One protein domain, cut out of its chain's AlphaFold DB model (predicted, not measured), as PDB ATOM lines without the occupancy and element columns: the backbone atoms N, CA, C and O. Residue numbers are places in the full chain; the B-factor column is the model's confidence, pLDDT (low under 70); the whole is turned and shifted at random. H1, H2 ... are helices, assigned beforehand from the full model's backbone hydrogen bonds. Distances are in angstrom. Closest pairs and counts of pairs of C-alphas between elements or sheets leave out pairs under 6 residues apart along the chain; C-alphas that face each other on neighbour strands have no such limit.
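AT A GLANCE: This is residues 2 to 108 of the 109 residues of an uncharacterized protein of Parabacteroides sp. HGS0025 (UniProt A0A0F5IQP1). Two long helices, H1 and H6, run side by side in opposite directions and make one end of the domain; the short helix H3 sits in the middle, between this pair and two more short helices, H4 and H5, which make a looser corner at the other end. H2 crosses the inner end of the long pair, where H1 ends and H6 begins. The printed part has 107 residues with six named helices, H1 to H6 in order, and no named strand: all helix. It is compact, with a radius of gyration of the C-alphas of 14.9 A and spans of 45 by 31 by 21 A.

IN THESE COORDINATES: H1, residues 2 to 21, begins at C-alpha 2 (162.555, 152.124, 131.876) and is 28.5 A long. H2 is residues 23 to 29, H3 44 to 52, H4 59 to 69, 15.2 A long, and H5 77 to 84. H6, residues 90 to 107, is 25.3 A long and ends at C-alpha 107 (174.311, 151.319, 133.733).

HOW THE PARTS SIT: H1 and H6 touch at a shallow tilt of 27 degrees, opposite ways; their closest C-alphas, of Ala 4 and Asn 106, are 5.5 A apart. H2 touches H1 only at the corner, closest at the C-alphas of Thr 19 and Lys 26, 5.1 A. H2 touches residues 90 to 91 of H6, about perpendicular at 84 degrees, closest at the C-alphas of Tyr 29 and Phe 91, 5.3 A. H3 is close to but not clearly touching H1, H4 and H5; its closest C-alphas to H1, of Ser 45 and Met 20, are 6.7 A apart. H4 and H5 only just touch, with 3 pairs of C-alphas within 8 A, closest at Ser 60 and Lys 77, 6.5 A. Every O i to N i+4 pair is within hydrogen-bond range in H1, H3, H4, H5 and H6; in H2, 2 of 3 are.

THE WHOLE: The C-alphas farthest apart, of Thr 76 and Gln 108, are 44.7 A apart. The printed part has no cut. The link from H2 to H3, 14 residues, is long. Residue 108 has pLDDT under 70.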
ATOM      1  N   VAL A   2     163.692 152.555 131.027       75.12
ATOM      2  CA  VAL A   2     162.555 152.124 131.876       75.12
ATOM      3  C   VAL A   2     162.815 150.765 132.548       75.12
ATOM      4  O   VAL A   2     162.550 150.629 133.735       75.12
ATOM      5  N   SER A   3     163.411 149.805 131.831       86.00
ATOM      6  CA  SER A   3     163.802 148.497 132.379       86.00
ATOM      7  C   SER A   3     164.775 148.614 133.557       86.00
ATOM      8  O   SER A   3     164.483 148.109 134.630       86.00
ATOM      9  N   ALA A   4     165.873 149.358 133.393       89.50
ATOM     10  CA  ALA A   4     166.877 149.563 134.439       89.50
ATOM     11  C   ALA A   4     166.282 150.144 135.734       89.50
ATOM     12  O   ALA A   4     166.606 149.683 136.823       89.50
ATOM     13  N   ASN A   5     165.377 151.122 135.630       91.75
ATOM     14  CA  ASN A   5     164.723 151.697 136.808       91.75
ATOM     15  C   ASN A   5     163.818 150.683 137.521       91.75
ATOM     16  O   ASN A   5     163.771 150.673 138.749       91.75
ATOM     17  N   ILE A   6     163.103 149.846 136.764       94.06
ATOM     18  CA  ILE A   6     162.270 148.777 137.328       94.06
ATOM     19  C   ILE A   6     163.150 147.747 138.047       94.06
ATOM     20  O   ILE A   6     162.835 147.386 139.175       94.06
ATOM     21  N   GLU A   7     164.272 147.344 137.448       94.62
ATOM     22  CA  GLU A   7     165.233 146.425 138.076       94.62
ATOM     23  C   GLU A   7     165.789 146.995 139.385       94.62
ATOM     24  O   GLU A   7     165.734 146.331 140.416       94.62
ATOM     25  N   ILE A   8     166.208 148.266 139.395       95.25
ATOM     26  CA  ILE A   8     166.672 148.937 140.620       95.25
ATOM     27  C   ILE A   8     165.592 148.925 141.707       95.25
ATOM     28  O   ILE A   8     165.884 148.659 142.874       95.25
ATOM     29  N   ILE A   9     164.337 149.201 141.348       94.50
ATOM     30  CA  ILE A   9     163.222 149.156 142.301       94.50
ATOM     31  C   ILE A   9     163.019 147.732 142.833       94.50
ATOM     32  O   ILE A   9     162.797 147.565 144.034       94.50
ATOM     33  N   ASN A  10     163.112 146.712 141.978       95.69
ATOM     34  CA  ASN A  10     162.989 145.313 142.381       95.69
ATOM     35  C   ASN A  10     164.107 144.905 143.345       95.69
ATOM     36  O   ASN A  10     163.805 144.396 144.420       95.69
ATOM     37  N   ASP A  11     165.361 145.229 143.035       96.06
ATOM     38  CA  ASP A  11     166.514 144.953 143.900       96.06
ATOM     39  C   ASP A  11     166.359 145.578 145.294       96.06
ATOM     40  O   ASP A  11     166.636 144.956 146.324       96.06
ATOM     41  N   LEU A  12     165.886 146.826 145.348       95.56
ATOM     42  CA  LEU A  12     165.650 147.526 146.610       95.56
ATOM     43  C   LEU A  12     164.489 146.919 147.396       95.56
ATOM     44  O   LEU A  12     164.559 146.817 148.625       95.56
ATOM     45  N   ASN A  13     163.435 146.491 146.702       94.75
ATOM     46  CA  ASN A  13     162.328 145.773 147.319       94.75
ATOM     47  C   ASN A  13     162.782 144.416 147.863       94.75
ATOM     48  O   ASN A  13     162.411 144.071 148.982       94.75
ATOM     49  N   GLU A  14     163.614 143.671 147.138       95.00
ATOM     50  CA  GLU A  14     164.183 142.406 147.608       95.00
ATOM     51  C   GLU A  14     165.047 142.606 148.852       95.00
ATOM     52  O   GLU A  14     164.855 141.909 149.855       95.00
ATOM     53  N   PHE A  15     165.940 143.603 148.836       95.06
ATOM     54  CA  PHE A  15     166.713 143.987 150.015       95.06
ATOM     55  C   PHE A  15     165.779 144.294 151.192       95.06
ATOM     56  O   PHE A  15     165.926 143.720 152.275       95.06
ATOM     57  N   PHE A  16     164.773 145.147 150.978       93.75
ATOM     58  CA  PHE A  16     163.808 145.516 152.009       93.75
ATOM     59  C   PHE A  16     163.084 144.293 152.583       93.75
ATOM     60  O   PHE A  16     163.106 144.094 153.799       93.75
ATOM     61  N   GLN A  17     162.509 143.439 151.732       92.94
ATOM     62  CA  GLN A  17     161.790 142.234 152.152       92.94
ATOM     63  C   GLN A  17     162.690 141.271 152.926       92.94
ATOM     64  O   GLN A  17     162.283 140.754 153.968       92.94
ATOM     65  N   LYS A  18     163.940 141.089 152.488       92.50
ATOM     66  CA  LYS A  18     164.923 140.275 153.209       92.50
ATOM     67  C   LYS A  18     165.164 140.812 154.620       92.50
ATOM     68  O   LYS A  18     165.142 140.038 155.576       92.50
ATOM     69  N   THR A  19     165.304 142.132 154.781       91.56
ATOM     70  CA  THR A  19     165.475 142.745 156.111       91.56
ATOM     71  C   THR A  19     164.236 142.650 157.012       91.56
ATOM     72  O   THR A  19     164.366 142.783 158.231       91.56
ATOM     73  N   MET A  20     163.039 142.430 156.450       86.06
ATOM     74  CA  MET A  20     161.796 142.259 157.214       86.06
ATOM     75  C   MET A  20     161.556 140.810 157.647       86.06
ATOM     76  O   MET A  20     161.139 140.581 158.785       86.06
ATOM     77  N   SER A  21     161.781 139.861 156.737       87.31
ATOM     78  CA  SER A  21     161.407 138.452 156.906       87.31
ATOM     79  C   SER A  21     162.455 137.633 157.650       87.31
ATOM     80  O   SER A  21     162.097 136.720 158.391       87.31
ATOM     81  N   ASP A  22     163.739 137.962 157.487       88.62
ATOM     82  CA  ASP A  22     164.814 137.250 158.167       88.62
ATOM     83  C   ASP A  22     165.210 137.935 159.482       88.62
ATOM     84  O   ASP A  22     165.650 139.090 159.529       88.62
ATOM     85  N   LYS A  23     165.068 137.192 160.582       87.38
ATOM     86  CA  LYS A  23     165.374 137.680 161.929       87.38
ATOM     87  C   LYS A  23     166.862 137.990 162.083       87.38
ATOM     88  O   LYS A  23     167.191 138.970 162.751       87.38
ATOM     89  N   GLU A  24     167.736 137.181 161.490       89.19
ATOM     90  CA  GLU A  24     169.183 137.359 161.595       89.19
ATOM     91  C   GLU A  24     169.633 138.624 160.856       89.19
ATOM     92  O   GLU A  24     170.284 139.490 161.446       89.19
ATOM     93  N   THR A  25     169.164 138.813 159.622       89.56
ATOM     94  CA  THR A  25     169.376 140.036 158.839       89.56
ATOM     95  C   THR A  25     168.856 141.266 159.588       89.56
ATOM     96  O   THR A  25     169.578 142.250 159.748       89.56
ATOM     97  N   LYS A  26     167.636 141.223 160.144       91.69
ATOM     98  CA  LYS A  26     167.091 142.337 160.942       91.69
ATOM     99  C   LYS A  26     167.973 142.685 162.146       91.69
ATOM    100  O   LYS A  26     168.121 143.865 162.471       91.69
ATOM    101  N   MET A  27     168.555 141.689 162.819       92.75
ATOM    102  CA  MET A  27     169.407 141.892 164.001       92.75
ATOM    103  C   MET A  27     170.662 142.724 163.701       92.75
ATOM    104  O   MET A  27     171.143 143.440 164.586       92.75
ATOM    105  N   GLN A  28     171.141 142.719 162.457       94.00
ATOM    106  CA  GLN A  28     172.254 143.572 162.030       94.00
ATOM    107  C   GLN A  28     171.884 145.064 162.059       94.00
ATOM    108  O   GLN A  28     172.733 145.913 162.339       94.00
ATOM    109  N   TYR A  29     170.601 145.386 161.873       95.75
ATOM    110  CA  TYR A  29     170.092 146.748 161.699       95.75
ATOM    111  C   TYR A  29     169.407 147.345 162.931       95.75
ATOM    112  O   TYR A  29     168.999 148.508 162.900       95.75
ATOM    113  N   VAL A  30     169.292 146.601 164.031       95.94
ATOM    114  CA  VAL A  30     168.672 147.084 165.277       95.94
ATOM    115  C   VAL A  30     169.644 147.047 166.451       95.94
ATOM    116  O   VAL A  30     170.589 146.258 166.470       95.94
ATOM    117  N   ASN A  31     169.429 147.903 167.452       95.44
ATOM    118  CA  ASN A  31     170.309 147.969 168.627       95.44
ATOM    119  C   ASN A  31     170.149 146.777 169.567       95.44
ATOM    120  O   ASN A  31     171.144 146.262 170.071       95.44
ATOM    121  N   LYS A  32     168.912 146.338 169.811       93.81
ATOM    122  CA  LYS A  32     168.607 145.185 170.663       93.81
ATOM    123  C   LYS A  32     167.747 144.184 169.908       93.81
ATOM    124  O   LYS A  32     166.872 144.565 169.139       93.81
ATOM    125  N   VAL A  33     167.904 142.900 170.227       89.62
ATOM    126  CA  VAL A  33     167.070 141.813 169.673       89.62
ATOM    127  C   VAL A  33     165.580 142.014 169.978       89.62
ATOM    128  O   VAL A  33     164.713 141.568 169.232       89.62
ATOM    129  N   THR A  34     165.269 142.720 171.066       90.81
ATOM    130  CA  THR A  34     163.898 143.047 171.472       90.81
ATOM    131  C   THR A  34     163.328 144.282 170.767       90.81
ATOM    132  O   THR A  34     162.125 144.547 170.874       90.81
ATOM    133  N   ASP A  35     164.131 145.035 170.011       93.19
ATOM    134  CA  ASP A  35     163.660 146.219 169.301       93.19
ATOM    135  C   ASP A  35     162.755 145.838 168.124       93.19
ATOM    136  O   ASP A  35     162.985 144.878 167.393       93.19
ATOM    137  N   PHE A  36     161.670 146.601 167.953       91.44
ATOM    138  CA  PHE A  36     160.647 146.362 166.926       91.44
ATOM    139  C   PHE A  36     160.034 144.946 166.936       91.44
ATOM    140  O   PHE A  36     159.643 144.439 165.886       91.44
ATOM    141  N   THR A  37     159.966 144.296 168.101       87.38
ATOM    142  CA  THR A  37     159.286 142.995 168.277       87.38
ATOM    143  C   THR A  37     157.812 143.146 168.653       87.38
ATOM    144  O   THR A  37     156.989 142.294 168.339       87.38
ATOM    145  N   ARG A  38     157.450 144.256 169.310       84.00
ATOM    146  CA  ARG A  38     156.067 144.542 169.714       84.00
ATOM    147  C   ARG A  38     155.237 145.018 168.523       84.00
ATOM    148  O   ARG A  38     155.688 145.877 167.766       84.00
ATOM    149  N   LYS A  39     153.987 144.555 168.439       81.88
ATOM    150  CA  LYS A  39     152.995 145.017 167.459       81.88
ATOM    151  C   LYS A  39     152.555 146.450 167.795       81.88
ATOM    152  O   LYS A  39     151.705 146.667 168.652       81.88
ATOM    153  N   ARG A  40     153.204 147.436 167.174       83.56
ATOM    154  CA  ARG A  40     152.915 148.878 167.284       83.56
ATOM    155  C   ARG A  40     152.884 149.494 165.889       83.56
ATOM    156  O   ARG A  40     153.532 148.967 164.990       83.56
ATOM    157  N   SER A  41     152.232 150.647 165.741       86.94
ATOM    158  CA  SER A  41     152.179 151.386 164.471       86.94
ATOM    159  C   SER A  41     153.579 151.749 163.944       86.94
ATOM    160  O   SER A  41     153.821 151.689 162.747       86.94
ATOM    161  N   LEU A  42     154.547 152.033 164.825       91.94
ATOM    162  CA  LEU A  42     155.968 152.190 164.464       91.94
ATOM    163  C   LEU A  42     156.703 150.840 164.480       91.94
ATOM    164  O   LEU A  42     157.515 150.567 165.372       91.94
ATOM    165  N   SER A  43     156.372 149.988 163.511       93.19
ATOM    166  CA  SER A  43     157.101 148.753 163.209       93.19
ATOM    167  C   SER A  43     158.452 149.052 162.544       93.19
ATOM    168  O   SER A  43     158.707 150.180 162.123       93.19
ATOM    169  N   PHE A  44     159.324 148.043 162.440       93.06
ATOM    170  CA  PHE A  44     160.594 148.174 161.712       93.06
ATOM    171  C   PHE A  44     160.351 148.568 160.247       93.06
ATOM    172  O   PHE A  44     160.929 149.544 159.781       93.06
ATOM    173  N   SER A  45     159.403 147.889 159.588       92.38
ATOM    174  CA  SER A  45     158.949 148.202 158.229       92.38
ATOM    175  C   SER A  45     158.548 149.665 158.100       92.38
ATOM    176  O   SER A  45     159.152 150.396 157.329       92.38
ATOM    177  N   ASN A  46     157.605 150.133 158.921       93.44
ATOM    178  CA  ASN A  46     157.104 151.506 158.826       93.44
ATOM    179  C   ASN A  46     158.201 152.539 159.113       93.44
ATOM    180  O   ASN A  46     158.254 153.584 158.471       93.44
ATOM    181  N   MET A  47     159.100 152.240 160.057       94.31
ATOM    182  CA  MET A  47     160.248 153.088 160.384       94.31
ATOM    183  C   MET A  47     161.176 153.271 159.179       94.31
ATOM    184  O   MET A  47     161.584 154.396 158.884       94.31
ATOM    185  N   VAL A  48     161.495 152.171 158.496       93.31
ATOM    186  CA  VAL A  48     162.351 152.154 157.309       93.31
ATOM    187  C   VAL A  48     161.645 152.802 156.120       93.31
ATOM    188  O   VAL A  48     162.231 153.688 155.506       93.31
ATOM    189  N   THR A  49     160.382 152.453 155.846       92.56
ATOM    190  CA  THR A  49     159.581 153.043 154.761       92.56
ATOM    191  C   THR A  49     159.515 154.567 154.883       92.56
ATOM    192  O   THR A  49     159.738 155.278 153.908       92.56
ATOM    193  N   LEU A  50     159.304 155.093 156.096       93.44
ATOM    194  CA  LEU A  50     159.353 156.536 156.355       93.44
ATOM    195  C   LEU A  50     160.713 157.155 155.991       93.44
ATOM    196  O   LEU A  50     160.750 158.267 155.475       93.44
ATOM    197  N   HIS A  51     161.829 156.467 156.248       90.50
ATOM    198  CA  HIS A  51     163.159 156.997 155.935       90.50
ATOM    199  C   HIS A  51     163.477 156.947 154.438       90.50
ATOM    200  O   HIS A  51     163.965 157.939 153.901       90.50
ATOM    201  N   ILE A  52     163.179 155.837 153.756       90.50
ATOM    202  CA  ILE A  52     163.433 155.704 152.310       90.50
ATOM    203  C   ILE A  52     162.511 156.603 151.475       90.50
ATOM    204  O   ILE A  52     162.895 157.027 150.391       90.50
ATOM    205  N   ASN A  53     161.338 156.975 152.007       88.56
ATOM    206  CA  ASN A  53     160.444 157.954 151.386       88.56
ATOM    207  C   ASN A  53     160.990 159.389 151.401       88.56
ATOM    208  O   ASN A  53     160.372 160.261 150.794       88.56
ATOM    209  N   LEU A  54     162.131 159.635 152.062       84.62
ATOM    210  CA  LEU A  54     162.781 160.941 152.170       84.62
ATOM    211  C   LEU A  54     161.785 162.017 152.618       84.62
ATOM    212  O   LEU A  54     161.281 162.780 151.801       84.62
ATOM    213  N   LEU A  55     161.494 162.062 153.918       87.31
ATOM    214  CA  LEU A  55     160.575 163.027 154.542       87.31
ATOM    215  C   LEU A  55     160.925 164.474 154.123       87.31
ATOM    216  O   LEU A  55     161.872 165.060 154.646       87.31
ATOM    217  N   LYS A  56     160.182 165.032 153.157       90.88
ATOM    218  CA  LYS A  56     160.460 166.325 152.492       90.88
ATOM    219  C   LYS A  56     159.716 167.493 153.138       90.88
ATOM    220  O   LYS A  56     160.066 168.648 152.912       90.88
ATOM    221  N   ARG A  57     158.667 167.207 153.912       93.06
ATOM    222  CA  ARG A  57     157.834 168.184 154.629       93.06
ATOM    223  C   ARG A  57     158.118 168.133 156.129       93.06
ATOM    224  O   ARG A  57     158.972 167.389 156.609       93.06
ATOM    225  N   SER A  58     157.376 168.929 156.901       94.81
ATOM    226  CA  SER A  58     157.458 168.851 158.361       94.81
ATOM    227  C   SER A  58     157.130 167.435 158.853       94.81
ATOM    228  O   SER A  58     156.225 166.778 158.338       94.81
ATOM    229  N   LEU A  59     157.834 166.978 159.895       93.31
ATOM    230  CA  LEU A  59     157.669 165.619 160.422       93.31
ATOM    231  C   LEU A  59     156.213 165.305 160.804       93.31
ATOM    232  O   LEU A  59     155.763 164.189 160.588       93.31
ATOM    233  N   SER A  60     155.469 166.272 161.352       94.62
ATOM    234  CA  SER A  60     154.050 166.074 161.681       94.62
ATOM    235  C   SER A  60     153.219 165.739 160.440       94.62
ATOM    236  O   SER A  60     152.478 164.763 160.461       94.62
ATOM    237  N   VAL A  61     153.385 166.520 159.366       95.12
ATOM    238  CA  VAL A  61     152.646 166.343 158.107       95.12
ATOM    239  C   VAL A  61     152.997 165.007 157.460       95.12
ATOM    240  O   VAL A  61     152.115 164.314 156.964       95.12
ATOM    241  N   GLU A  62     154.270 164.614 157.490       95.44
ATOM    242  CA  GLU A  62     154.677 163.331 156.917       95.44
ATOM    243  C   GLU A  62     154.142 162.135 157.705       95.44
ATOM    244  O   GLU A  62     153.674 161.173 157.102       95.44
ATOM    245  N   LEU A  63     154.174 162.187 159.042       95.62
ATOM    246  CA  LEU A  63     153.623 161.115 159.873       95.62
ATOM    247  C   LEU A  63     152.112 160.989 159.667       95.62
ATOM    248  O   LEU A  63     151.620 159.884 159.463       95.62
ATOM    249  N   GLU A  64     151.383 162.102 159.667       95.38
ATOM    250  CA  GLU A  64     149.944 162.102 159.407       95.38
ATOM    251  C   GLU A  64     149.619 161.532 158.021       95.38
ATOM    252  O   GLU A  64     148.827 160.598 157.910       95.38
ATOM    253  N   SER A  65     150.300 162.022 156.983       94.69
ATOM    254  CA  SER A  65     150.138 161.556 155.606       94.69
ATOM    255  C   SER A  65     150.439 160.063 155.464       94.69
ATOM    256  O   SER A  65     149.675 159.343 154.825       94.69
ATOM    257  N   PHE A  66     151.535 159.584 156.060       95.12
ATOM    258  CA  PHE A  66     151.947 158.185 155.981       95.12
ATOM    259  C   PHE A  66     150.972 157.262 156.715       95.12
ATOM    260  O   PHE A  66     150.507 156.281 156.140       95.12
ATOM    261  N   PHE A  67     150.641 157.572 157.972       94.56
ATOM    262  CA  PHE A  67     149.776 156.714 158.784       94.56
ATOM    263  C   PHE A  67     148.325 156.713 158.292       94.56
ATOM    264  O   PHE A  67     147.696 155.656 158.313       94.56
ATOM    265  N   SER A  68     147.839 157.840 157.761       94.50
ATOM    266  CA  SER A  68     146.555 157.913 157.053       94.50
ATOM    267  C   SER A  68     146.542 157.010 155.814       94.50
ATOM    268  O   SER A  68     145.629 156.204 155.649       94.50
ATOM    269  N   HIS A  69     147.600 157.059 154.994       93.81
ATOM    270  CA  HIS A  69     147.709 156.245 153.779       93.81
ATOM    271  C   HIS A  69     147.683 154.733 154.053       93.81
ATOM    272  O   HIS A  69     147.080 153.983 153.293       93.81
ATOM    273  N   ILE A  70     148.294 154.280 155.153       92.88
ATOM    274  CA  ILE A  70     148.298 152.857 155.538       92.88
ATOM    275  C   ILE A  70     147.117 152.457 156.442       92.88
ATOM    276  O   ILE A  70     147.124 151.359 156.998       92.88
ATOM    277  N   GLY A  71     146.129 153.340 156.646       93.12
ATOM    278  CA  GLY A  71     144.939 153.055 157.456       93.12
ATOM    279  C   GLY A  71     145.225 152.803 158.943       93.12
ATOM    280  O   GLY A  71     144.514 152.037 159.591       93.12
ATOM    281  N   SER A  72     146.278 153.411 159.497       91.94
ATOM    282  CA  SER A  72     146.684 153.259 160.900       91.94
ATOM    283  C   SER A  72     146.552 154.578 161.661       91.94
ATOM    284  O   SER A  72     146.653 155.665 161.105       91.94
ATOM    285  N   SER A  73     146.413 154.488 162.986       90.19
ATOM    286  CA  SER A  73     146.490 155.657 163.863       90.19
ATOM    287  C   SER A  73     147.806 156.414 163.660       90.19
ATOM    288  O   SER A  73     148.877 155.790 163.654       90.19
ATOM    289  N   THR A  74     147.727 157.744 163.558       90.19
ATOM    290  CA  THR A  74     148.915 158.604 163.508       90.19
ATOM    291  C   THR A  74     149.756 158.465 164.774       90.19
ATOM    292  O   THR A  74     149.273 158.052 165.834       90.19
ATOM    293  N   VAL A  75     151.034 158.812 164.673       93.75
ATOM    294  CA  VAL A  75     151.987 158.707 165.781       93.75
ATOM    295  C   VAL A  75     152.577 160.065 166.110       93.75
ATOM    296  O   VAL A  75     152.746 160.929 165.252       93.75
ATOM    297  N   THR A  76     152.931 160.260 167.375       94.69
ATOM    298  CA  THR A  76     153.532 161.516 167.813       94.69
ATOM    299  C   THR A  76     154.981 161.634 167.337       94.69
ATOM    300  O   THR A  76     155.714 160.646 167.224       94.69
ATOM    301  N   LYS A  77     155.440 162.877 167.145       95.31
ATOM    302  CA  LYS A  77     156.848 163.182 166.831       95.31
ATOM    303  C   LYS A  77     157.813 162.585 167.859       95.31
ATOM    304  O   LYS A  77     158.858 162.055 167.494       95.31
ATOM    305  N   SER A  78     157.460 162.635 169.145       95.56
ATOM    306  CA  SER A  78     158.289 162.083 170.221       95.56
ATOM    307  C   SER A  78     158.400 160.558 170.134       95.56
ATOM    308  O   SER A  78     159.507 160.033 170.251       95.56
ATOM    309  N   ALA A  79     157.298 159.852 169.859       94.00
ATOM    310  CA  ALA A  79     157.308 158.404 169.664       94.00
ATOM    311  C   ALA A  79     158.163 158.001 168.453       94.00
ATOM    312  O   ALA A  79     158.965 157.068 168.553       94.00
ATOM    313  N   PHE A  80     158.053 158.739 167.342       95.06
ATOM    314  CA  PHE A  80     158.906 158.544 166.166       95.06
ATOM    315  C   PHE A  80     160.389 158.741 166.503       95.06
ATOM    316  O   PHE A  80     161.201 157.855 166.244       95.06
ATOM    317  N   CYS A  81     160.753 159.856 167.143       94.62
ATOM    318  CA  CYS A  81     162.140 160.144 167.510       94.62
ATOM    319  C   CYS A  81     162.738 159.078 168.439       94.62
ATOM    320  O   CYS A  81     163.904 158.712 168.283       94.62
ATOM    321  N   GLN A  82     161.951 158.562 169.385       94.06
ATOM    322  CA  GLN A  82     162.377 157.476 170.266       94.06
ATOM    323  C   GLN A  82     162.586 156.167 169.501       94.06
ATOM    324  O   GLN A  82     163.566 155.472 169.759       94.06
ATOM    325  N   GLN A  83     161.699 155.832 168.557       94.94
ATOM    326  CA  GLN A  83     161.858 154.612 167.768       94.94
ATOM    327  C   GLN A  83     162.986 154.685 166.752       94.94
ATOM    328  O   GLN A  83     163.710 153.706 166.589       94.94
ATOM    329  N   ARG A  84     163.205 155.849 166.136       94.38
ATOM    330  CA  ARG A  84     164.301 156.057 165.185       94.38
ATOM    331  C   ARG A  84     165.653 155.677 165.774       94.38
ATOM    332  O   ARG A  84     166.466 155.079 165.089       94.38
ATOM    333  N   ARG A  85     165.871 155.970 167.059       95.19
ATOM    334  CA  ARG A  85     167.123 155.647 167.762       95.19
ATOM    335  C   ARG A  85     167.427 154.154 167.826       95.19
ATOM    336  O   ARG A  85     168.546 153.811 168.172       95.19
ATOM    337  N   LYS A  86     166.456 153.281 167.554       95.69
ATOM    338  CA  LYS A  86     166.624 151.823 167.591       95.69
ATOM    339  C   LYS A  86     167.077 151.233 166.260       95.69
ATOM    340  O   LYS A  86     167.510 150.086 166.240       95.69
ATOM    341  N   LEU A  87     166.965 152.006 165.178       95.75
ATOM    342  CA  LEU A  87     167.502 151.675 163.864       95.75
ATOM    343  C   LEU A  87     168.980 152.081 163.824       95.75
ATOM    344  O   LEU A  87     169.319 153.233 164.100       95.75
ATOM    345  N   LYS A  88     169.859 151.135 163.501       96.38
ATOM    346  CA  LYS A  88     171.294 151.389 163.352       96.38
ATOM    347  C   LYS A  88     171.580 152.106 162.029       96.38
ATOM    348  O   LYS A  88     170.955 151.780 161.020       96.38
ATOM    349  N   PRO A  89     172.587 152.996 161.986       95.31
ATOM    350  CA  PRO A  89     172.969 153.686 160.755       95.31
ATOM    351  C   PRO A  89     173.443 152.734 159.645       95.31
ATOM    352  O   PRO A  89     173.241 153.036 158.475       95.31
ATOM    353  N   VAL A  90     173.984 151.557 159.995       96.12
ATOM    354  CA  VAL A  90     174.438 150.530 159.033       96.12
ATOM    355  C   VAL A  90     173.327 150.041 158.093       96.12
ATOM    356  O   VAL A  90     173.615 149.563 157.001       96.12
ATOM    357  N   PHE A  91     172.055 150.217 158.471       95.56
ATOM    358  CA  PHE A  91     170.934 149.979 157.563       95.56
ATOM    359  C   PHE A  91     171.027 150.845 156.302       95.56
ATOM    360  O   PHE A  91     170.852 150.344 155.196       95.56
ATOM    361  N   PHE A  92     171.345 152.131 156.460       94.25
ATOM    362  CA  PHE A  92     171.451 153.062 155.337       94.25
ATOM    363  C   PHE A  92     172.670 152.772 154.466       94.25
ATOM    364  O   PHE A  92     172.589 152.968 153.259       94.25
ATOM    365  N   CYS A  93     173.758 152.261 155.053       96.00
ATOM    366  CA  CYS A  93     174.896 151.751 154.289       96.00
ATOM    367  C   CYS A  93     174.448 150.599 153.385       96.00
ATOM    368  O   CYS A  93     174.554 150.721 152.175       96.00
ATOM    369  N   GLY A  94     173.822 149.557 153.946       95.56
ATOM    370  CA  GLY A  94     173.347 148.413 153.156       95.56
ATOM    371  C   GLY A  94     172.315 148.789 152.085       95.56
ATOM    372  O   GLY A  94     172.393 148.303 150.960       95.56
ATOM    373  N   TRP A  95     171.387 149.697 152.402       95.94
ATOM    374  CA  TRP A  95     170.427 150.228 151.427       95.94
ATOM    375  C   TRP A  95     171.124 150.955 150.272       95.94
ATOM    376  O   TRP A  95     170.795 150.744 149.106       95.94
ATOM    377  N   ASN A  96     172.092 151.817 150.590       95.81
ATOM    378  CA  ASN A  96     172.836 152.568 149.587       95.81
ATOM    379  C   ASN A  96     173.756 151.663 148.759       95.81
ATOM    380  O   ASN A  96     173.881 151.864 147.555       95.81
ATOM    381  N   ASP A  97     174.356 150.647 149.372       96.56
ATOM    382  CA  ASP A  97     175.173 149.656 148.674       96.56
ATOM    383  C   ASP A  97     174.318 148.861 147.680       96.56
ATOM    384  O   ASP A  97     174.720 148.692 146.531       96.56
ATOM    385  N   ALA A  98     173.102 148.451 148.067       95.75
ATOM    386  CA  ALA A  98     172.150 147.804 147.163       95.75
ATOM    387  C   ALA A  98     171.743 148.724 145.997       95.75
ATOM    388  O   ALA A  98     171.803 148.316 144.836       95.75
ATOM    389  N   LEU A  99     171.395 149.983 146.295       95.56
ATOM    390  CA  LEU A  99     171.025 150.989 145.293       95.56
ATOM    391  C   LEU A  99     172.155 151.234 144.289       95.56
ATOM    392  O   LEU A  99     171.937 151.169 143.082       95.56
ATOM    393  N   THR A 100     173.355 151.536 144.779       96.50
ATOM    394  CA  THR A 100     174.504 151.882 143.933       96.50
ATOM    395  C   THR A 100     174.984 150.680 143.129       96.50
ATOM    396  O   THR A 100     175.221 150.814 141.929       96.50
ATOM    397  N   SER A 101     175.042 149.491 143.735       95.88
ATOM    398  CA  SER A 101     175.388 148.253 143.027       95.88
ATOM    399  C   SER A 101     174.396 147.957 141.905       95.88
ATOM    400  O   SER A 101     174.814 147.675 140.782       95.88
ATOM    401  N   SER A 102     173.090 148.067 142.177       95.38
ATOM    402  CA  SER A 102     172.064 147.876 141.150       95.38
ATOM    403  C   SER A 102     172.160 148.931 140.046       95.38
ATOM    404  O   SER A 102     172.109 148.596 138.862       95.38
ATOM    405  N   TYR A 103     172.379 150.198 140.410       94.69
ATOM    406  CA  TYR A 103     172.547 151.281 139.447       94.69
ATOM    407  C   TYR A 103     173.705 151.009 138.483       94.69
ATOM    408  O   TYR A 103     173.502 151.018 137.273       94.69
ATOM    409  N   TYR A 104     174.903 150.704 138.990       94.19
ATOM    410  CA  TYR A 104     176.074 150.471 138.138       94.19
ATOM    411  C   TYR A 104     176.013 149.155 137.360       94.19
ATOM    412  O   TYR A 104     176.523 149.094 136.243       94.19
ATOM    413  N   ARG A 105     175.348 148.126 137.896       93.31
ATOM    414  CA  ARG A 105     175.063 146.885 137.163       93.31
ATOM    415  C   ARG A 105     174.171 147.135 135.950       93.31
ATOM    416  O   ARG A 105     174.408 146.558 134.898       93.31
ATOM    417  N   ASN A 106     173.172 148.004 136.093       88.38
ATOM    418  CA  ASN A 106     172.219 148.330 135.033       88.38
ATOM    419  C   ASN A 106     172.657 149.514 134.145       88.38
ATOM    420  O   ASN A 106     172.016 149.786 133.131       88.38
ATOM    421  N   ALA A 107     173.727 150.228 134.514       78.62
ATOM    422  CA  ALA A 107     174.311 151.319 133.733       78.62
ATOM    423  C   ALA A 107     175.301 150.835 132.657       78.62
ATOM    424  O   ALA A 107     175.658 151.611 131.775       78.62
ATOM    425  N   GLN A 108     175.747 149.577 132.722       61.81
ATOM    426  CA  GLN A 108     176.537 148.940 131.666       61.81
ATOM    427  C   GLN A 108     175.592 148.411 130.577       61.81
ATOM    428  O   GLN A 108     175.263 147.227 130.543       61.81
TER     429      GLN A 108